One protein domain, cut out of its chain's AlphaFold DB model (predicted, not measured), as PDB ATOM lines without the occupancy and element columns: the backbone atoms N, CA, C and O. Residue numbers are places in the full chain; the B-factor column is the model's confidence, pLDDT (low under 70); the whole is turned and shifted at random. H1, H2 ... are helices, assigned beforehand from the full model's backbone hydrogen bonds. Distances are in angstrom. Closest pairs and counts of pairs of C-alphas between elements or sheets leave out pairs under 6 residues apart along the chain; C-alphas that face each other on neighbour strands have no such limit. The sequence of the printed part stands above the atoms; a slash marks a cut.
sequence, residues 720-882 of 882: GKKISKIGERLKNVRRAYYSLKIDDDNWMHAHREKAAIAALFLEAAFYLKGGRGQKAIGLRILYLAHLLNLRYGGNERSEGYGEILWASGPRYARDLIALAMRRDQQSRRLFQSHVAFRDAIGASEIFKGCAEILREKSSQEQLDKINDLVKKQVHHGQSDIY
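This is residues 720 to 882 of the 882 residues of an uncharacterized protein of Rhizobium radiobacter (UniProt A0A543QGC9). Three long helices, H1, H2 and H3, run side by side, one way and back, with H3 in the middle of the domain; the shorter hairpin of H4 and H5 packs on one side of them, with H6 on H5. H7 crosses H3 on the side opposite H5, and H8 lies at the edge, near H3 and H7 but touching no helix. The printed part has 163 residues with eight named helices, H1 to H8 in order, and no named strand: all helix. It is compact, with a radius of gyration of the C-alphas of 15.2 A and spans of 44 by 37 by 29 A.

H1, residues 720 to 738, and H2, residues 746 to 768, form a hairpin at a shallow tilt of 5 degrees; their closest C-alphas, of Arg 734 and Ala 756, are 5.0 A apart. H2 and H3, residues 772 to 792, form another, with Ala 764 and Gly 778 closest, C-alphas 4.2 A apart. H4, residues 801 to 807, and H5, residues 811 to 821, form a third. H2, H3 and H5 are a bundle, helices side by side; the closest C-alphas of H3 and H5, of His 786 and Ala 820, are 5.1 A apart. H6, residues 825 to 838, touches H5 at a steep tilt of 51 degrees, closest at C-alphas 819 and 827, 5.1 A. H7, residues 843 to 855, touches H3 with residues 846 to 850 alone, closest at C-alphas 846 and 780, 5.4 A. H8, residues 860 to 879, is close to H7 but not clearly touching. Every O i to N i+4 pair is within hydrogen-bond range in H1, H2, H4, H5, H7 and H8, against 15 of 17 in H3 and 9 of 10 in H6.

H1, 26.9 A long, begins at C-alpha 720 (265.175, 217.643, 308.312). H2 measures 33.6 A, H3 30.2 A and H8 28.1 A, ending at C-alpha 879 (279.728, 249.657, 295.184).

The C-alphas farthest apart, of Asp 743 and Tyr 882, are 46.1 A apart. The printed part has no cut and no long link. Confidence is under 70 for 61 residues, among them 836 to 882.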
ATOM      1  N   GLY A 720     264.053 216.811 307.885       81.38
ATOM      2  CA  GLY A 720     265.175 217.643 308.312       81.38
ATOM      3  C   GLY A 720     266.289 216.891 309.023       81.38
ATOM      4  O   GLY A 720     267.456 217.200 308.803       81.38
ATOM      5  N   LYS A 721     265.955 215.843 309.787       85.88
ATOM      6  CA  LYS A 721     266.946 215.013 310.487       85.88
ATOM      7  C   LYS A 721     267.848 214.276 309.492       85.88
ATOM      8  O   LYS A 721     269.062 214.205 309.691       85.88
ATOM      9  N   LYS A 722     267.286 213.759 308.394       86.12
ATOM     10  CA  LYS A 722     268.050 213.118 307.314       86.12
ATOM     11  C   LYS A 722     268.929 214.111 306.564       86.12
ATOM     12  O   LYS A 722     270.070 213.754 306.283       86.12
ATOM     13  N   ILE A 723     268.445 215.323 306.267       85.50
ATOM     14  CA  ILE A 723     269.275 216.365 305.631       85.50
ATOM     15  C   ILE A 723     270.461 216.718 306.521       85.50
ATOM     16  O   ILE A 723     271.588 216.662 306.041       85.50
ATOM     17  N   SER A 724     270.249 216.977 307.814       83.69
ATOM     18  CA  SER A 724     271.343 217.297 308.740       83.69
ATOM     19  C   SER A 724     272.369 216.164 308.831       83.69
ATOM     20  O   SER A 724     273.570 216.407 308.740       83.69
ATOM     21  N   LYS A 725     271.917 214.903 308.910       89.44
ATOM     22  CA  LYS A 725     272.816 213.734 308.906       89.44
ATOM     23  C   LYS A 725     273.612 213.612 307.603       89.44
ATOM     24  O   LYS A 725     274.753 213.157 307.621       89.44
ATOM     25  N   ILE A 726     273.017 213.961 306.463       86.56
ATOM     26  CA  ILE A 726     273.704 213.957 305.164       86.56
ATOM     27  C   ILE A 726     274.695 215.118 305.063       86.56
ATOM     28  O   ILE A 726     275.817 214.886 304.614       86.56
ATOM     29  N   GLY A 727     274.324 216.312 305.529       84.69
ATOM     30  CA  GLY A 727     275.213 217.470 305.625       84.69
ATOM     31  C   GLY A 727     276.474 217.139 306.419       84.69
ATOM     32  O   GLY A 727     277.579 217.285 305.905       84.69
ATOM     33  N   GLU A 728     276.329 216.520 307.594       87.12
ATOM     34  CA  GLU A 728     277.481 216.102 308.406       87.12
ATOM     35  C   GLU A 728     278.372 215.072 307.687       87.12
ATOM     36  O   GLU A 728     279.601 215.118 307.757       87.12
ATOM     37  N   ARG A 729     277.782 214.152 306.915       90.62
ATOM     38  CA  ARG A 729     278.562 213.207 306.097       90.62
ATOM     39  C   ARG A 729     279.326 213.909 304.975       90.62
ATOM     40  O   ARG A 729     280.475 213.548 304.735       90.62
ATOM     41  N   LEU A 730     278.722 214.888 304.301       89.00
ATOM     42  CA  LEU A 730     279.378 215.666 303.239       89.00
ATOM     43  C   LEU A 730     280.478 216.568 303.791       89.00
ATOM     44  O   LEU A 730     281.544 216.683 303.187       89.00
ATOM     45  N   LYS A 731     280.266 217.120 304.979       84.69
ATOM     46  CA  LYS A 731     281.276 217.843 305.743       84.69
ATOM     47  C   LYS A 731     282.481 216.968 306.075       84.69
ATOM     48  O   LYS A 731     283.614 217.373 305.829       84.69
ATOM     49  N   ASN A 732     282.254 215.735 306.526       86.50
ATOM     50  CA  ASN A 732     283.337 214.778 306.768       86.50
ATOM     51  C   ASN A 732     284.065 214.363 305.482       86.50
ATOM     52  O   ASN A 732     285.285 214.231 305.497       86.50
ATOM     53  N   VAL A 733     283.355 214.227 304.356       87.38
ATOM     54  CA  VAL A 733     283.973 214.008 303.036       87.38
ATOM     55  C   VAL A 733     284.889 215.175 302.654       87.38
ATOM     56  O   VAL A 733     286.031 214.941 302.265       87.38
ATOM     57  N   ARG A 734     284.441 216.427 302.813       87.12
ATOM     58  CA  ARG A 734     285.280 217.609 302.545       87.12
ATOM     59  C   ARG A 734     286.517 217.656 303.426       87.12
ATOM     60  O   ARG A 734     287.615 217.842 302.914       87.12
ATOM     61  N   ARG A 735     286.350 217.457 304.737       81.88
ATOM     62  CA  ARG A 735     287.469 217.410 305.690       81.88
ATOM     63  C   ARG A 735     288.482 216.343 305.300       81.88
ATOM     64  O   ARG A 735     289.679 216.605 305.337       81.88
ATOM     65  N   ALA A 736     288.003 215.169 304.893       83.38
ATOM     66  CA  ALA A 736     288.870 214.097 304.437       83.38
ATOM     67  C   ALA A 736     289.641 214.495 303.171       83.38
ATOM     68  O   ALA A 736     290.846 214.277 303.136       83.38
ATOM     69  N   TYR A 737     289.001 215.148 302.187       84.19
ATOM     70  CA  TYR A 737     289.725 215.689 301.030       84.19
ATOM     71  C   TYR A 737     290.823 216.654 301.464       84.19
ATOM     72  O   TYR A 737     291.963 216.452 301.071       84.19
ATOM     73  N   TYR A 738     290.522 217.640 302.313       79.00
ATOM     74  CA  TYR A 738     291.512 218.610 302.800       79.00
ATOM     75  C   TYR A 738     292.639 218.002 303.647       79.00
ATOM     76  O   TYR A 738     293.713 218.588 303.721       79.00
ATOM     77  N   SER A 739     292.415 216.832 304.250       79.38
ATOM     78  CA  SER A 739     293.405 216.133 305.082       79.38
ATOM     79  C   SER A 739     294.356 215.236 304.282       79.38
ATOM     80  O   SER A 739     295.290 214.683 304.861       79.38
ATOM     81  N   LEU A 740     294.133 215.063 302.973       79.69
ATOM     82  CA  LEU A 740     295.069 214.344 302.111       79.69
ATOM     83  C   LEU A 740     296.405 215.091 302.083       79.69
ATOM     84  O   LEU A 740     296.439 216.287 301.767       79.69
ATOM     85  N   LYS A 741     297.492 214.379 302.410       74.94
ATOM     86  CA  LYS A 741     298.854 214.904 302.282       74.94
ATOM     87  C   LYS A 741     299.089 215.329 300.834       74.94
ATOM     88  O   LYS A 741     298.695 214.630 299.902       74.94
ATOM     89  N   ILE A 742     299.672 216.511 300.679       62.38
ATOM     90  CA  ILE A 742     300.105 217.028 299.387       62.38
ATOM     91  C   ILE A 742     301.528 216.510 299.214       62.38
ATOM     92  O   ILE A 742     302.425 216.989 299.901       62.38
ATOM     93  N   ASP A 743     301.713 215.531 298.341       58.62
ATOM     94  CA  ASP A 743     303.018 215.349 297.713       58.62
ATOM     95  C   ASP A 743     303.173 216.491 296.684       58.62
ATOM     96  O   ASP A 743     302.158 216.930 296.136       58.62
ATOM     97  N   ASP A 744     304.389 217.010 296.461       46.34
ATOM     98  CA  ASP A 744     304.729 218.285 295.773       46.34
ATOM     99  C   ASP A 744     304.163 218.510 294.339       46.34
ATOM    100  O   ASP A 744     304.461 219.507 293.678       46.34
ATOM    101  N   ASP A 745     303.293 217.637 293.834       52.31
ATOM    102  CA  ASP A 745     302.615 217.775 292.550       52.31
ATOM    103  C   ASP A 745     301.400 218.724 292.605       52.31
ATOM    104  O   ASP A 745     300.282 218.374 293.006       52.31
ATOM    105  N   ASN A 746     301.589 219.931 292.056       54.03
ATOM    106  CA  ASN A 746     300.572 220.985 291.873       54.03
ATOM    107  C   ASN A 746     299.229 220.502 291.273       54.03
ATOM    108  O   ASN A 746     298.178 221.107 291.507       54.03
ATOM    109  N   TRP A 747     299.231 219.414 290.496       48.06
ATOM    110  CA  TRP A 747     298.029 218.855 289.866       48.06
ATOM    111  C   TRP A 747     297.078 218.178 290.869       48.06
ATOM    112  O   TRP A 747     295.860 218.393 290.807       48.06
ATOM    113  N   MET A 748     297.617 217.428 291.834       54.75
ATOM    114  CA  MET A 748     296.820 216.764 292.874       54.75
ATOM    115  C   MET A 748     296.148 217.779 293.797       54.75
ATOM    116  O   MET A 748     294.995 217.597 294.203       54.75
ATOM    117  N   HIS A 749     296.817 218.909 294.042       58.25
ATOM    118  CA  HIS A 749     296.251 220.015 294.806       58.25
ATOM    119  C   HIS A 749     295.002 220.600 294.126       58.25
ATOM    120  O   HIS A 749     293.977 220.798 294.778       58.25
ATOM    121  N   ALA A 750     295.034 220.826 292.808       59.97
ATOM    122  CA  ALA A 750     293.878 221.339 292.065       59.97
ATOM    123  C   ALA A 750     292.704 220.342 292.033       59.97
ATOM    124  O   ALA A 750     291.545 220.742 292.155       59.97
ATOM    125  N   HIS A 751     292.984 219.041 291.909       70.69
ATOM    126  CA  HIS A 751     291.952 218.000 291.931       70.69
ATOM    127  C   HIS A 751     291.258 217.872 293.292       70.69
ATOM    128  O   HIS A 751     290.031 217.757 293.342       70.69
ATOM    129  N   ARG A 752     292.016 217.958 294.391       78.12
ATOM    130  CA  ARG A 752     291.481 217.946 295.760       78.12
ATOM    131  C   ARG A 752     290.521 219.104 296.012       78.12
ATOM    132  O   ARG A 752     289.412 218.879 296.492       78.12
ATOM    133  N   GLU A 753     290.923 220.326 295.654       78.06
ATOM    134  CA  GLU A 753     290.081 221.522 295.811       78.06
ATOM    135  C   GLU A 753     288.788 221.392 294.997       78.06
ATOM    136  O   GLU A 753     287.695 221.606 295.520       78.06
ATOM    137  N   LYS A 754     288.876 220.933 293.741       80.56
ATOM    138  CA  LYS A 754     287.690 220.698 292.901       80.56
ATOM    139  C   LYS A 754     286.747 219.653 293.490       80.56
ATOM    140  O   LYS A 754     285.533 219.847 293.428       80.56
ATOM    141  N   ALA A 755     287.278 218.573 294.062       84.75
ATOM    142  CA  ALA A 755     286.477 217.526 294.692       84.75
ATOM    143  C   ALA A 755     285.799 218.014 295.987       84.75
ATOM    144  O   ALA A 755     284.623 217.724 296.223       84.75
ATOM    145  N   ALA A 756     286.495 218.823 296.790       85.00
ATOM    146  CA  ALA A 756     285.921 219.459 297.974       85.00
ATOM    147  C   ALA A 756     284.803 220.457 297.612       85.00
ATOM    148  O   ALA A 756     283.753 220.467 298.262       85.00
ATOM    149  N   ILE A 757     284.978 221.237 296.539       88.12
ATOM    150  CA  ILE A 757     283.955 222.157 296.012       88.12
ATOM    151  C   ILE A 757     282.751 221.387 295.461       88.12
ATOM    152  O   ILE A 757     281.609 221.741 295.755       88.12
ATOM    153  N   ALA A 758     282.970 220.288 294.734       90.12
ATOM    154  CA  ALA A 758     281.889 219.417 294.273       90.12
ATOM    155  C   ALA A 758     281.058 218.877 295.455       90.12
ATOM    156  O   ALA A 758     279.828 218.860 295.403       90.12
ATOM    157  N   ALA A 759     281.699 218.528 296.575       91.06
ATOM    158  CA  ALA A 759     280.996 218.142 297.797       91.06
ATOM    159  C   ALA A 759     280.174 219.286 298.429       91.06
ATOM    160  O   ALA A 759     279.136 218.999 299.027       91.06
ATOM    161  N   LEU A 760     280.575 220.558 298.279       90.44
ATOM    162  CA  LEU A 760     279.749 221.711 298.679       90.44
ATOM    163  C   LEU A 760     278.520 221.865 297.780       90.44
ATOM    164  O   LEU A 760     277.412 222.026 298.288       90.44
ATOM    165  N   PHE A 761     278.686 221.760 296.459       93.88
ATOM    166  CA  PHE A 761     277.555 221.790 295.527       93.88
ATOM    167  C   PHE A 761     276.564 220.656 295.799       93.88
ATOM    168  O   PHE A 761     275.351 220.872 295.805       93.88
ATOM    169  N   LEU A 762     277.076 219.458 296.087       93.69
ATOM    170  CA  LEU A 762     276.248 218.319 296.455       93.69
ATOM    171  C   LEU A 762     275.496 218.562 297.771       93.69
ATOM    172  O   LEU A 762     274.314 218.239 297.871       93.69
ATOM    173  N   GLU A 763     276.149 219.151 298.774       92.06
ATOM    174  CA  GLU A 763     275.510 219.486 300.051       92.06
ATOM    175  C   GLU A 763     274.406 220.525 299.873       92.06
ATOM    176  O   GLU A 763     273.281 220.302 300.329       92.06
ATOM    177  N   ALA A 764     274.686 221.601 299.139       92.69
ATOM    178  CA  ALA A 764     273.686 222.592 298.772       92.69
ATOM    179  C   ALA A 764     272.467 221.937 298.107       92.69
ATOM    180  O   ALA A 764     271.331 222.232 298.482       92.69
ATOM    181  N   ALA A 765     272.679 220.986 297.193       92.75
ATOM    182  CA  ALA A 765     271.598 220.265 296.528       92.75
ATOM    183  C   ALA A 765     270.682 219.502 297.500       92.75
ATOM    184  O   ALA A 765     269.462 219.506 297.324       92.75
ATOM    185  N   PHE A 766     271.232 218.876 298.546       91.31
ATOM    186  CA  PHE A 766     270.425 218.216 299.581       91.31
ATOM    187  C   PHE A 766     269.577 219.210 300.371       91.31
ATOM    188  O   PHE A 766     268.379 218.987 300.552       91.31
ATOM    189  N   TYR A 767     270.177 220.312 300.816       90.88
ATOM    190  CA  TYR A 767     269.481 221.343 301.585       90.88
ATOM    191  C   TYR A 767     268.409 222.070 300.758       90.88
ATOM    192  O   TYR A 767     267.318 222.336 301.264       90.88
ATOM    193  N   LEU A 768     268.657 222.308 299.466       90.50
ATOM    194  CA  LEU A 768     267.693 222.923 298.544       90.50
ATOM    195  C   LEU A 768     266.474 222.029 298.251       90.50
ATOM    196  O   LEU A 768     265.397 222.546 297.940       90.50
ATOM    197  N   LYS A 769     266.607 220.702 298.399       88.12
ATOM    198  CA  LYS A 769     265.481 219.744 298.368       88.12
ATOM    199  C   LYS A 769     264.676 219.702 299.679       88.12
ATOM    200  O   LYS A 769     263.657 219.011 299.739       88.12
ATOM    201  N   GLY A 770     265.131 220.396 300.719       85.06
ATOM    202  CA  GLY A 770     264.506 220.449 302.035       85.06
ATOM    203  C   GLY A 770     263.355 221.453 302.174       85.06
ATOM    204  O   GLY A 770     262.909 222.086 301.214       85.06
ATOM    205  N   GLY A 771     262.869 221.606 303.408       82.94
ATOM    206  CA  GLY A 771     261.901 222.639 303.800       82.94
ATOM    207  C   GLY A 771     262.510 224.049 303.846       82.94
ATOM    208  O   GLY A 771     263.714 224.220 303.669       82.94
ATOM    209  N   ARG A 772     261.691 225.079 304.114       79.56
ATOM    210  CA  ARG A 772     262.099 226.502 304.059       79.56
ATOM    211  C   ARG A 772     263.384 226.806 304.849       79.56
ATOM    212  O   ARG A 772     264.302 227.386 304.287       79.56
ATOM    213  N   GLY A 773     263.492 226.334 306.094       80.31
ATOM    214  CA  GLY A 773     264.692 226.547 306.920       80.31
ATOM    215  C   GLY A 773     265.956 225.844 306.403       80.31
ATOM    216  O   GLY A 773     267.060 226.337 306.592       80.31
ATOM    217  N   GLN A 774     265.815 224.720 305.695       85.94
ATOM    218  CA  GLN A 774     266.950 224.027 305.073       85.94
ATOM    219  C   GLN A 774     267.403 224.722 303.792       85.94
ATOM    220  O   GLN A 774     268.599 224.768 303.529       85.94
ATOM    221  N   LYS A 775     266.478 225.301 303.019       86.69
ATOM    222  CA  LYS A 775     266.819 226.023 301.784       86.69
ATOM    223  C   LYS A 775     267.746 227.206 302.044       86.69
ATOM    224  O   LYS A 775     268.712 227.353 301.307       86.69
ATOM    225  N   ALA A 776     267.515 227.952 303.123       82.56
ATOM    226  CA  ALA A 776     268.397 229.030 303.571       82.56
ATOM    227  C   ALA A 776     269.846 228.544 303.772       82.56
ATOM    228  O   ALA A 776     270.792 229.130 303.244       82.56
ATOM    229  N   ILE A 777     270.024 227.419 304.474       84.06
ATOM    230  CA  ILE A 777     271.339 226.784 304.664       84.06
ATOM    231  C   ILE A 777     271.927 226.364 303.309       84.06
ATOM    232  O   ILE A 777     273.093 226.635 303.025       84.06
ATOM    233  N   GLY A 778     271.109 225.763 302.442       88.62
ATOM    234  CA  GLY A 778     271.513 225.349 301.099       88.62
ATOM    235  C   GLY A 778     272.000 226.503 300.229       88.62
ATOM    236  O   GLY A 778     273.001 226.349 299.539       88.62
ATOM    237  N   LEU A 779     271.353 227.668 300.299       86.19
ATOM    238  CA  LEU A 779     271.757 228.870 299.567       86.19
ATOM    239  C   LEU A 779     273.089 229.432 300.069       86.19
ATOM    240  O   LEU A 779     273.935 229.786 299.251       86.19
ATOM    241  N   ARG A 780     273.321 229.442 301.390       82.88
ATOM    242  CA  ARG A 780     274.613 229.856 301.974       82.88
ATOM    243  C   ARG A 780     275.751 228.945 301.507       82.88
ATOM    244  O   ARG A 780     276.779 229.427 301.038       82.88
ATOM    245  N   ILE A 781     275.537 227.629 301.564       86.94
ATOM    246  CA  ILE A 781     276.511 226.633 301.090       86.94
ATOM    247  C   ILE A 781     276.739 226.774 299.581       86.94
ATOM    248  O   ILE A 781     277.879 226.708 299.125       86.94
ATOM    249  N   LEU A 782     275.677 227.003 298.802       91.19
ATOM    250  CA  LEU A 782     275.773 227.173 297.355       91.19
ATOM    251  C   LEU A 782     276.558 228.429 296.975       91.19
ATOM    252  O   LEU A 782     277.353 228.397 296.041       91.19
ATOM    253  N   TYR A 783     276.363 229.521 297.711       85.50
ATOM    254  CA  TYR A 783     277.104 230.760 297.508       85.50
ATOM    255  C   TYR A 783     278.594 230.583 297.822       85.50
ATOM    256  O   TYR A 783     279.443 231.005 297.039       85.50
ATOM    257  N   LEU A 784     278.936 229.871 298.902       82.44
ATOM    258  CA  LEU A 784     280.326 229.503 299.185       82.44
ATOM    259  C   LEU A 784     280.924 228.643 298.063       82.44
ATOM    260  O   LEU A 784     282.031 228.917 297.593       82.44
ATOM    261  N   ALA A 785     280.186 227.625 297.613       88.44
ATOM    262  CA  ALA A 785     280.602 226.758 296.516       88.44
ATOM    263  C   ALA A 785     280.864 227.568 295.239       88.44
ATOM    264  O   ALA A 785     281.889 227.367 294.593       88.44
ATOM    265  N   HIS A 786     279.987 228.525 294.923       88.75
ATOM    266  CA  HIS A 786     280.144 229.451 293.808       88.75
ATOM    267  C   HIS A 786     281.446 230.252 293.904       88.75
ATOM    268  O   HIS A 786     282.256 230.213 292.981       88.75
ATOM    269  N   LEU A 787     281.692 230.925 295.033       78.62
ATOM    270  CA  LEU A 787     282.894 231.745 295.225       78.62
ATOM    271  C   LEU A 787     284.185 230.933 295.085       78.62
ATOM    272  O   LEU A 787     285.138 231.375 294.441       78.62
ATOM    273  N   LEU A 788     284.215 229.723 295.645       77.12
ATOM    274  CA  LEU A 788     285.360 228.826 295.498       77.12
ATOM    275  C   LEU A 788     285.492 228.326 294.052       77.12
ATOM    276  O   LEU A 788     286.597 228.287 293.510       77.12
ATOM    277  N   ASN A 789     284.379 228.018 293.385       84.06
ATOM    278  CA  ASN A 789     284.366 227.588 291.987       84.06
ATOM    279  C   ASN A 789     284.898 228.668 291.031       84.06
ATOM    280  O   ASN A 789     285.597 228.345 290.068       84.06
ATOM    281  N   LEU A 790     284.647 229.953 291.314       73.81
ATOM    282  CA  LEU A 790     285.209 231.069 290.542       73.81
ATOM    283  C   LEU A 790     286.741 231.054 290.529       73.81
ATOM    284  O   LEU A 790     287.341 231.358 289.491       73.81
ATOM    285  N   ARG A 791     287.354 230.662 291.652       69.69
ATOM    286  CA  ARG A 791     288.808 230.589 291.834       69.69
ATOM    287  C   ARG A 791     289.414 229.317 291.253       69.69
ATOM    288  O   ARG A 791     290.381 229.393 290.507       69.69
ATOM    289  N   TYR A 792     288.878 228.160 291.628       67.50
ATOM    290  CA  TYR A 792     289.508 226.867 291.334       67.50
ATOM    291  C   TYR A 792     289.053 226.250 290.005       67.50
ATOM    292  O   TYR A 792     289.682 225.311 289.519       67.50
ATOM    293  N   GLY A 793     288.006 226.802 289.388       66.81
ATOM    294  CA  GLY A 793     287.571 226.463 288.039       66.81
ATOM    295  C   GLY A 793     286.858 225.114 287.940       66.81
ATOM    296  O   GLY A 793     287.487 224.058 287.845       66.81
ATOM    297  N   GLY A 794     285.534 225.171 287.855       68.50
ATOM    298  CA  GLY A 794     284.646 224.078 287.465       68.50
ATOM    299  C   GLY A 794     283.566 224.604 286.520       68.50
ATOM    300  O   GLY A 794     283.221 225.785 286.560       68.50
ATOM    301  N   ASN A 795     283.086 223.737 285.633       71.50
ATOM    302  CA  ASN A 795     281.994 224.017 284.698       71.50
ATOM    303  C   ASN A 795     280.858 223.041 285.015       71.50
ATOM    304  O   ASN A 795     281.118 221.883 285.348       71.50
ATOM    305  N   GLU A 796     279.606 223.471 284.902       74.25
ATOM    306  CA  GLU A 796     278.437 222.629 285.145       74.25
ATOM    307  C   GLU A 796     278.363 221.399 284.223       74.25
ATOM    308  O   GLU A 796     277.734 220.400 284.555       74.25
ATOM    309  N   ARG A 797     279.054 221.457 283.084       72.00
ATOM    310  CA  ARG A 797     279.216 220.376 282.107       72.00
ATOM    311  C   ARG A 797     280.465 219.524 282.346       72.00
ATOM    312  O   ARG A 797     280.672 218.543 281.642       72.00
ATOM    313  N   SER A 798     281.313 219.883 283.312       75.06
ATOM    314  CA  SER A 798     282.495 219.091 283.652       75.06
ATOM    315  C   SER A 798     282.123 217.821 284.421       75.06
ATOM    316  O   SER A 798     281.066 217.705 285.048       75.06
ATOM    317  N   GLU A 799     283.005 216.827 284.344       71.12
ATOM    318  CA  GLU A 799     282.830 215.536 285.008       71.12
ATOM    319  C   GLU A 799     282.682 215.699 286.535       71.12
ATOM    320  O   GLU A 799     283.448 216.423 287.168       71.12
ATOM    321  N   GLY A 800     281.680 215.048 287.135       82.12
ATOM    322  CA  GLY A 800     281.307 215.212 288.546       82.12
ATOM    323  C   GLY A 800     280.309 216.349 288.806       82.12
ATOM    324  O   GLY A 800     279.350 216.143 289.545       82.12
ATOM    325  N   TYR A 801     280.466 217.509 288.161       85.25
ATOM    326  CA  TYR A 801     279.542 218.650 288.287       85.25
ATOM    327  C   TYR A 801     278.219 218.375 287.559       85.25
ATOM    328  O   TYR A 801     277.149 218.517 288.153       85.25
ATOM    329  N   GLY A 802     278.293 217.860 286.327       82.44
ATOM    330  CA  GLY A 802     277.108 217.415 285.581       82.44
ATOM    331  C   GLY A 802     276.364 216.278 286.290       82.44
ATOM    332  O   GLY A 802     275.139 216.284 286.377       82.44
ATOM    333  N   GLU A 803     277.100 215.359 286.925       85.50
ATOM    334  CA  GLU A 803     276.519 214.259 287.710       85.50
ATOM    335  C   GLU A 803     275.779 214.777 288.963       85.50
ATOM    336  O   GLU A 803     274.716 214.255 289.309       85.50
ATOM    337  N   ILE A 804     276.274 215.842 289.616       88.75
ATOM    338  CA  ILE A 804     275.542 216.536 290.691       88.75
ATOM    339  C   ILE A 804     274.267 217.176 290.145       88.75
ATOM    340  O   ILE A 804     273.209 217.023 290.757       88.75
ATOM    341  N   LEU A 805     274.334 217.898 289.022       87.38
ATOM    342  CA  LEU A 805     273.158 218.547 288.430       87.38
ATOM    343  C   LEU A 805     272.074 217.539 288.077       87.38
ATOM    344  O   LEU A 805     270.901 217.732 288.412       87.38
ATOM    345  N   TRP A 806     272.478 216.435 287.464       86.88
ATOM    346  CA  TRP A 806     271.594 215.326 287.171       86.88
ATOM    347  C   TRP A 806     270.957 214.768 288.455       86.88
ATOM    348  O   TRP A 806     269.730 214.667 288.551       86.88
ATOM    349  N   ALA A 807     271.758 214.531 289.500       85.81
ATOM    350  CA  ALA A 807     271.277 214.055 290.799       85.81
ATOM    351  C   ALA A 807     270.389 215.065 291.557       85.81
ATOM    352  O   ALA A 807     269.541 214.673 292.372       85.81
ATOM    353  N   SER A 808     270.540 216.364 291.287       85.56
ATOM    354  CA  SER A 808     269.884 217.469 292.005       85.56
ATOM    355  C   SER A 808     268.363 217.483 291.885       85.56
ATOM    356  O   SER A 808     267.715 218.214 292.627       85.56
ATOM    357  N   GLY A 809     267.760 216.610 291.074       81.50
ATOM    358  CA  GLY A 809     266.324 216.329 291.118       81.50
ATOM    359  C   GLY A 809     265.482 217.520 290.647       81.50
ATOM    360  O   GLY A 809     265.538 217.796 289.449       81.50
ATOM    361  N   PRO A 810     264.686 218.190 291.517       81.81
ATOM    362  CA  PRO A 810     263.791 219.275 291.115       81.81
ATOM    363  C   PRO A 810     264.477 220.341 290.263       81.81
ATOM    364  O   PRO A 810     265.580 220.789 290.585       81.81
ATOM    365  N   ARG A 811     263.769 220.793 289.222       82.00
ATOM    366  CA  ARG A 811     264.261 221.772 288.244       82.00
ATOM    367  C   ARG A 811     264.851 223.021 288.904       82.00
ATOM    368  O   ARG A 811     265.959 223.400 288.576       82.00
ATOM    369  N   TYR A 812     264.188 223.571 289.923       86.06
ATOM    370  CA  TYR A 812     264.684 224.751 290.640       86.06
ATOM    371  C   TYR A 812     266.080 224.567 291.263       86.06
ATOM    372  O   TYR A 812     266.948 225.413 291.076       86.06
ATOM    373  N   ALA A 813     266.300 223.476 292.006       86.38
ATOM    374  CA  ALA A 813     267.592 223.234 292.646       86.38
ATOM    375  C   ALA A 813     268.679 223.015 291.588       86.38
ATOM    376  O   ALA A 813     269.766 223.570 291.699       86.38
ATOM    377  N   ARG A 814     268.353 222.258 290.535       88.69
ATOM    378  CA  ARG A 814     269.247 222.013 289.402       88.69
ATOM    379  C   ARG A 814     269.644 223.308 288.694       88.69
ATOM    380  O   ARG A 814     270.832 223.552 288.536       88.69
ATOM    381  N   ASP A 815     268.676 224.135 288.315       87.44
ATOM    382  CA  ASP A 815     268.919 225.376 287.576       87.44
ATOM    383  C   ASP A 815     269.755 226.349 288.415       87.44
ATOM    384  O   ASP A 815     270.723 226.925 287.923       87.44
ATOM    385  N   LEU A 816     269.451 226.471 289.711       89.44
ATOM    386  CA  LEU A 816     270.196 227.355 290.600       89.44
ATOM    387  C   LEU A 816     271.640 226.888 290.822       89.44
ATOM    388  O   LEU A 816     272.561 227.704 290.821       89.44
ATOM    389  N   ILE A 817     271.852 225.579 290.981       91.50
ATOM    390  CA  ILE A 817     273.197 225.002 291.090       91.50
ATOM    391  C   ILE A 817     273.956 225.162 289.771       91.50
ATOM    392  O   ILE A 817     275.135 225.499 289.796       91.50
ATOM    393  N   ALA A 818     273.292 224.988 288.626       88.44
ATOM    394  CA  ALA A 818     273.912 225.174 287.317       88.44
ATOM    395  C   ALA A 818     274.392 226.618 287.139       88.44
ATOM    396  O   ALA A 818     275.535 226.838 286.750       88.44
ATOM    397  N   LEU A 819     273.564 227.602 287.502       87.44
ATOM    398  CA  LEU A 819     273.953 229.014 287.495       87.44
ATOM    399  C   LEU A 819     275.148 229.288 288.421       87.44
ATOM    400  O   LEU A 819     276.059 230.017 288.043       87.44
ATOM    401  N   ALA A 820     275.184 228.660 289.599       89.81
ATOM    402  CA  ALA A 820     276.294 228.781 290.547       89.81
ATOM    403  C   ALA A 820     277.602 228.127 290.052       89.81
ATOM    404  O   ALA A 820     278.696 228.534 290.444       89.81
ATOM    405  N   MET A 821     277.514 227.104 289.203       90.06
ATOM    406  CA  MET A 821     278.671 226.431 288.604       90.06
ATOM    407  C   MET A 821     279.206 227.163 287.366       90.06
ATOM    408  O   MET A 821     280.385 227.030 287.035       90.06
ATOM    409  N   ARG A 822     278.364 227.953 286.694       82.69
ATOM    410  CA  ARG A 822     278.732 228.700 285.493       82.69
ATOM    411  C   ARG A 822     279.674 229.858 285.787       82.69
ATOM    412  O   ARG A 822     279.592 230.540 286.810       82.69
ATOM    413  N   ARG A 823     280.581 230.094 284.838       72.88
ATOM    414  CA  ARG A 823     281.590 231.156 284.924       72.88
ATOM    415  C   ARG A 823     281.276 232.343 284.026       72.88
ATOM    416  O   ARG A 823     281.922 233.369 284.219       72.88
ATOM    417  N   ASP A 824     280.322 232.255 283.107       77.94
ATOM    418  CA  ASP A 824     279.916 233.412 282.313       77.94
ATOM    419  C   ASP A 824     279.245 234.469 283.199       77.94
ATOM    420  O   ASP A 824     278.544 234.161 284.166       77.94
ATOM    421  N   GLN A 825     279.496 235.737 282.886       70.56
ATOM    422  CA  GLN A 825     279.059 236.857 283.714       70.56
ATOM    423  C   GLN A 825     277.532 236.879 283.883       70.56
ATOM    424  O   GLN A 825     277.039 237.157 284.977       70.56
ATOM    425  N   GLN A 826     276.784 236.548 282.826       67.62
ATOM    426  CA  GLN A 826     275.322 236.505 282.837       67.62
ATOM    427  C   GLN A 826     274.797 235.505 283.869       67.62
ATOM    428  O   GLN A 826     273.973 235.864 284.708       67.62
ATOM    429  N   SER A 827     275.308 234.276 283.872       72.06
ATOM    430  CA  SER A 827     274.889 233.242 284.817       72.06
ATOM    431  C   SER A 827     275.295 233.564 286.252       72.06
ATOM    432  O   SER A 827     274.517 233.292 287.163       72.06
ATOM    433  N   ARG A 828     276.445 234.225 286.470       79.44
ATOM    434  CA  ARG A 828     276.829 234.740 287.802       79.44
ATOM    435  C   ARG A 828     275.823 235.765 288.318       79.44
ATOM    436  O   ARG A 828     275.380 235.663 289.456       79.44
ATOM    437  N   ARG A 829     275.434 236.720 287.472       74.44
ATOM    438  CA  ARG A 829     274.449 237.763 287.802       74.44
ATOM    439  C   ARG A 829     273.078 237.165 288.096       74.44
ATOM    440  O   ARG A 829     272.448 237.539 289.078       74.44
ATOM    441  N   LEU A 830     272.651 236.188 287.297       72.75
ATOM    442  CA  LEU A 830     271.413 235.442 287.531       72.75
ATOM    443  C   LEU A 830     271.469 234.618 288.825       72.75
ATOM    444  O   LEU A 830     270.498 234.579 289.576       72.75
ATOM    445  N   PHE A 831     272.600 233.977 289.129       84.06
ATOM    446  CA  PHE A 831     272.786 233.279 290.401       84.06
ATOM    447  C   PHE A 831     272.683 234.250 291.584       84.06
ATOM    448  O   PHE A 831     271.914 234.012 292.516       84.06
ATOM    449  N   GLN A 832     273.413 235.365 291.525       78.38
ATOM    450  CA  GLN A 832     273.412 236.397 292.560       78.38
ATOM    451  C   GLN A 832     272.021 237.006 292.755       78.38
ATOM    452  O   GLN A 832     271.592 237.147 293.897       78.38
ATOM    453  N   SER A 833     271.277 237.286 291.679       74.19
ATOM    454  CA  SER A 833     269.911 237.808 291.780       74.19
ATOM    455  C   SER A 833     268.958 236.793 292.413       74.19
ATOM    456  O   SER A 833     268.157 237.159 293.268       74.19
ATOM    457  N   HIS A 834     269.076 235.503 292.090       74.06
ATOM    458  CA  HIS A 834     268.269 234.462 292.728       74.06
ATOM    459  C   HIS A 834     268.571 234.285 294.219       74.06
ATOM    460  O   HIS A 834     267.646 233.993 294.983       74.06
ATOM    461  N   VAL A 835     269.832 234.447 294.628       72.56
ATOM    462  CA  VAL A 835     270.246 234.379 296.038       72.56
ATOM    463  C   VAL A 835     269.836 235.648 296.796       72.56
ATOM    464  O   VAL A 835     269.370 235.536 297.924       72.56
ATOM    465  N   ALA A 836     269.928 236.829 296.172       64.75
ATOM    466  CA  ALA A 836     269.588 238.119 296.781       64.75
ATOM    467  C   ALA A 836     268.073 238.384 296.877       64.75
ATOM    468  O   ALA A 836     267.613 238.982 297.842       64.75
ATOM    469  N   PHE A 837     267.285 237.940 295.892       48.41
ATOM    470  CA  PHE A 837     265.855 238.262 295.794       48.41
ATOM    471  C   PHE A 837     264.962 237.412 296.708       48.41
ATOM    472  O   PHE A 837     263.845 237.814 297.026       48.41
ATOM    473  N   ARG A 838     265.394 236.200 297.087       53.50
ATOM    474  CA  ARG A 838     264.485 235.209 297.694       53.50
ATOM    475  C   ARG A 838     264.600 235.017 299.193       53.50
ATOM    476  O   ARG A 838     263.619 234.580 299.785       53.50
ATOM    477  N   ASP A 839     265.726 235.362 299.795       50.38
ATOM    478  CA  ASP A 839     265.901 235.248 301.232       50.38
ATOM    479  C   ASP A 839     266.452 236.571 301.757       50.38
ATOM    480  O   ASP A 839     267.520 237.013 301.347       50.38
ATOM    481  N   ALA A 840     265.750 237.177 302.716       45.03
ATOM    482  CA  ALA A 840     266.211 238.300 303.538       45.03
ATOM    483  C   ALA A 840     267.419 237.929 304.435       45.03
ATOM    484  O   ALA A 840     267.576 238.431 305.543       45.03
ATOM    485  N   ILE A 841     268.265 237.007 303.980       54.16
ATOM    486  CA  ILE A 841     269.547 236.671 304.570       54.16
ATOM    487  C   ILE A 841     270.493 237.742 304.037       54.16
ATOM    488  O   ILE A 841     271.090 237.591 302.970       54.16
ATOM    489  N   GLY A 842     270.575 238.867 304.748       56.09
ATOM    490  CA  GLY A 842     271.500 239.939 304.396       56.09
ATOM    491  C   GLY A 842     272.911 239.383 304.184       56.09
ATOM    492  O   GLY A 842     273.293 238.387 304.803       56.09
ATOM    493  N   ALA A 843     273.707 240.025 303.327       54.53
ATOM    494  CA  ALA A 843     275.074 239.598 302.998       54.53
ATOM    495  C   ALA A 843     275.928 239.235 304.238       54.53
ATOM    496  O   ALA A 843     276.743 238.317 304.185       54.53
ATOM    497  N   SER A 844     275.672 239.891 305.378       58.19
ATOM    498  CA  SER A 844     276.256 239.597 306.697       58.19
ATOM    499  C   SER A 844     275.975 238.173 307.217       58.19
ATOM    500  O   SER A 844     276.864 237.529 307.771       58.19
ATOM    501  N   GLU A 845     274.774 237.630 307.024       58.94
ATOM    502  CA  GLU A 845     274.431 236.271 307.462       58.94
ATOM    503  C   GLU A 845     274.981 235.186 306.530       58.94
ATOM    504  O   GLU A 845     275.401 234.127 307.002       58.94
ATOM    505  N   ILE A 846     275.023 235.451 305.218       58.12
ATOM    506  CA  ILE A 846     275.733 234.585 304.264       58.12
ATOM    507  C   ILE A 846     277.220 234.559 304.632       58.12
ATOM    508  O   ILE A 846     277.810 233.486 304.703       58.12
ATOM    509  N   PHE A 847     277.799 235.716 304.960       60.59
ATOM    510  CA  PHE A 847     279.188 235.842 305.397       60.59
ATOM    511  C   PHE A 847     279.476 235.057 306.679       60.59
ATOM    512  O   PHE A 847     280.421 234.270 306.702       60.59
ATOM    513  N   LYS A 848     278.655 235.220 307.724       62.75
ATOM    514  CA  LYS A 848     278.796 234.463 308.979       62.75
ATOM    515  C   LYS A 848     278.714 232.957 308.729       62.75
ATOM    516  O   LYS A 848     279.593 232.234 309.183       62.75
ATOM    517  N   GLY A 849     277.749 232.503 307.927       60.53
ATOM    518  CA  GLY A 849     277.614 231.088 307.568       60.53
ATOM    519  C   GLY A 849     278.801 230.547 306.763       60.53
ATOM    520  O   GLY A 849     279.308 229.469 307.060       60.53
ATOM    521  N   CYS A 850     279.298 231.299 305.777       59.66
ATOM    522  CA  CYS A 850     280.506 230.939 305.031       59.66
ATOM    523  C   CYS A 850     281.732 230.874 305.953       59.66
ATOM    524  O   CYS A 850     282.489 229.910 305.894       59.66
ATOM    525  N   ALA A 851     281.911 231.861 306.834       61.53
ATOM    526  CA  ALA A 851     283.012 231.906 307.791       61.53
ATOM    527  C   ALA A 851     282.949 230.751 308.804       61.53
ATOM    528  O   ALA A 851     283.985 230.180 309.133       61.53
ATOM    529  N   GLU A 852     281.758 230.362 309.262       64.25
ATOM    530  CA  GLU A 852     281.548 229.190 310.122       64.25
ATOM    531  C   GLU A 852     281.928 227.887 309.412       64.25
ATOM    532  O   GLU A 852     282.656 227.080 309.983       64.25
ATOM    533  N   ILE A 853     281.523 227.711 308.148       60.41
ATOM    534  CA  ILE A 853     281.887 226.528 307.349       60.41
ATOM    535  C   ILE A 853     283.407 226.462 307.109       60.41
ATOM    536  O   ILE A 853     283.978 225.372 307.050       60.41
ATOM    537  N   LEU A 854     284.070 227.614 306.982       60.28
ATOM    538  CA  LEU A 854     285.506 227.717 306.708       60.28
ATOM    539  C   LEU A 854     286.384 227.579 307.963       60.28
ATOM    540  O   LEU A 854     287.470 227.005 307.890       60.28
ATOM    541  N   ARG A 855     285.927 228.055 309.131       61.94
ATOM    542  CA  ARG A 855     286.669 227.978 310.410       61.94
ATOM    543  C   ARG A 855     286.948 226.548 310.873       61.94
ATOM    544  O   ARG A 855     287.812 226.325 311.715       61.94
ATOM    545  N   GLU A 856     286.269 225.556 310.316       56.84
ATOM    546  CA  GLU A 856     286.331 224.164 310.755       56.84
ATOM    547  C   GLU A 856     287.518 223.347 310.189       56.84
ATOM    548  O   GLU A 856     287.352 222.162 309.884       56.84
ATOM    549  N   LYS A 857     288.724 223.948 310.187       52.47
ATOM    550  CA  LYS A 857     290.058 223.414 309.793       52.47
ATOM    551  C   LYS A 857     290.575 223.748 308.382       52.47
ATOM    552  O   LYS A 857     291.229 222.920 307.752       52.47
ATOM    553  N   SER A 858     290.371 224.970 307.906       53.59
ATOM    554  CA  SER A 858     291.298 225.563 306.929       53.59
ATOM    555  C   SER A 858     292.558 226.062 307.651       53.59
ATOM    556  O   SER A 858     292.464 226.506 308.797       53.59
ATOM    557  N   SER A 859     293.741 225.992 307.022       57.16
ATOM    558  CA  SER A 859     294.917 226.685 307.575       57.16
ATOM    559  C   SER A 859     294.617 228.188 307.667       57.16
ATOM    560  O   SER A 859     293.824 228.706 306.877       57.16
ATOM    561  N   GLN A 860     295.232 228.903 308.615       57.09
ATOM    562  CA  GLN A 860     295.021 230.351 308.764       57.09
ATOM    563  C   GLN A 860     295.244 231.090 307.429       57.09
ATOM    564  O   GLN A 860     294.455 231.941 307.043       57.09
ATOM    565  N   GLU A 861     296.221 230.638 306.643       54.66
ATOM    566  CA  GLU A 861     296.512 231.150 305.303       54.66
ATOM    567  C   GLU A 861     295.353 230.967 304.298       54.66
ATOM    568  O   GLU A 861     295.077 231.848 303.480       54.66
ATOM    569  N   GLN A 862     294.647 229.833 304.335       55.22
ATOM    570  CA  GLN A 862     293.468 229.601 303.492       55.22
ATOM    571  C   GLN A 862     292.289 230.472 303.934       55.22
ATOM    572  O   GLN A 862     291.586 231.020 303.081       55.22
ATOM    573  N   LEU A 863     292.103 230.639 305.248       53.78
ATOM    574  CA  LEU A 863     291.099 231.544 305.809       53.78
ATOM    575  C   LEU A 863     291.358 232.985 305.378       53.78
ATOM    576  O   LEU A 863     290.435 233.652 304.914       53.78
ATOM    577  N   ASP A 864     292.603 233.446 305.442       58.97
ATOM    578  CA  ASP A 864     292.981 234.810 305.070       58.97
ATOM    579  C   ASP A 864     292.784 235.058 303.569       58.97
ATOM    580  O   ASP A 864     292.185 236.059 303.174       58.97
ATOM    581  N   LYS A 865     293.175 234.099 302.718       57.00
ATOM    582  CA  LYS A 865     292.978 234.175 301.259       57.00
ATOM    583  C   LYS A 865     291.504 234.172 300.851       57.00
ATOM    584  O   LYS A 865     291.155 234.782 299.840       57.00
ATOM    585  N   ILE A 866     290.644 233.457 301.574       53.59
ATOM    586  CA  ILE A 866     289.202 233.440 301.296       53.59
ATOM    587  C   ILE A 866     288.539 234.699 301.855       53.59
ATOM    588  O   ILE A 866     287.740 235.312 301.156       53.59
ATOM    589  N   ASN A 867     288.923 235.144 303.053       55.47
ATOM    590  CA  ASN A 867     288.469 236.410 303.622       55.47
ATOM    591  C   ASN A 867     288.809 237.594 302.709       55.47
ATOM    592  O   ASN A 867     287.972 238.472 302.530       55.47
ATOM    593  N   ASP A 868     289.989 237.603 302.087       60.66
ATOM    594  CA  ASP A 868     290.389 238.621 301.108       60.66
ATOM    595  C   ASP A 868     289.527 238.576 299.830       60.66
ATOM    596  O   ASP A 868     289.016 239.601 299.383       60.66
ATOM    597  N   LEU A 869     289.264 237.385 299.280       53.56
ATOM    598  CA  LEU A 869     288.357 237.203 298.134       53.56
ATOM    599  C   LEU A 869     286.930 237.662 298.429       53.56
ATOM    600  O   LEU A 869     286.303 238.320 297.598       53.56
ATOM    601  N   VAL A 870     286.424 237.316 299.610       54.56
ATOM    602  CA  VAL A 870     285.084 237.691 300.052       54.56
ATOM    603  C   VAL A 870     285.014 239.199 300.293       54.56
ATOM    604  O   VAL A 870     284.084 239.830 299.806       54.56
ATOM    605  N   LYS A 871     286.014 239.812 300.941       56.84
ATOM    606  CA  LYS A 871     286.100 241.275 301.110       56.84
ATOM    607  C   LYS A 871     286.151 242.009 299.768       56.84
ATOM    608  O   LYS A 871     285.438 242.991 299.595       56.84
ATOM    609  N   LYS A 872     286.925 241.511 298.796       57.84
ATOM    610  CA  LYS A 872     287.005 242.081 297.437       57.84
ATOM    611  C   LYS A 872     285.671 242.000 296.694       57.84
ATOM    612  O   LYS A 872     285.242 242.989 296.110       57.84
ATOM    613  N   GLN A 873     284.986 240.858 296.762       54.00
ATOM    614  CA  GLN A 873     283.654 240.684 296.169       54.00
ATOM    615  C   GLN A 873     282.581 241.520 296.882       54.00
ATOM    616  O   GLN A 873     281.690 242.031 296.218       54.00
ATOM    617  N   VAL A 874     282.676 241.709 298.201       46.44
ATOM    618  CA  VAL A 874     281.759 242.565 298.975       46.44
ATOM    619  C   VAL A 874     282.000 244.042 298.692       46.44
ATOM    620  O   VAL A 874     281.029 244.767 298.554       46.44
ATOM    621  N   HIS A 875     283.241 244.502 298.534       45.78
ATOM    622  CA  HIS A 875     283.486 245.889 298.131       45.78
ATOM    623  C   HIS A 875     283.010 246.181 296.709       45.78
ATOM    624  O   HIS A 875     282.501 247.267 296.475       45.78
ATOM    625  N   HIS A 876     283.095 245.215 295.792       43.94
ATOM    626  CA  HIS A 876     282.515 245.366 294.451       43.94
ATOM    627  C   HIS A 876     280.982 245.230 294.468       43.94
ATOM    628  O   HIS A 876     280.290 245.962 293.779       43.94
ATOM    629  N   GLY A 877     280.428 244.351 295.309       37.84
ATOM    630  CA  GLY A 877     278.983 244.191 295.472       37.84
ATOM    631  C   GLY A 877     278.311 245.329 296.249       37.84
ATOM    632  O   GLY A 877     277.155 245.619 295.991       37.84
ATOM    633  N   GLN A 878     279.010 245.991 297.178       34.28
ATOM    634  CA  GLN A 878     278.515 247.177 297.886       34.28
ATOM    635  C   GLN A 878     278.681 248.457 297.063       34.28
ATOM    636  O   GLN A 878     277.847 249.338 297.220       34.28
ATOM    637  N   SER A 879     279.671 248.558 296.164       33.84
ATOM    638  CA  SER A 879     279.728 249.657 295.184       33.84
ATOM    639  C   SER A 879     278.722 249.501 294.040       33.84
ATOM    640  O   SER A 879     278.437 250.471 293.359       33.84
ATOM    641  N   ASP A 880     278.200 248.288 293.824       32.03
ATOM    642  CA  ASP A 880     277.135 248.007 292.851       32.03
ATOM    643  C   ASP A 880     275.722 248.020 293.487       32.03
ATOM    644  O   ASP A 880     274.727 247.893 292.771       32.03
ATOM    645  N   ILE A 881     275.620 248.150 294.822       30.30
ATOM    646  CA  ILE A 881     274.356 248.246 295.592       30.30
ATOM    647  C   ILE A 881     274.132 249.661 296.173       30.30
ATOM    648  O   ILE A 881     273.025 249.946 296.631       30.30
ATOM    649  N   TYR A 882     275.124 250.557 296.110       25.61
ATOM    650  CA  TYR A 882     274.992 251.973 296.479       25.61
ATOM    651  C   TYR A 882     275.202 252.910 295.298       25.61
ATOM    652  O   TYR A 882     276.179 252.693 294.549       25.61
TER     653      TYR A 882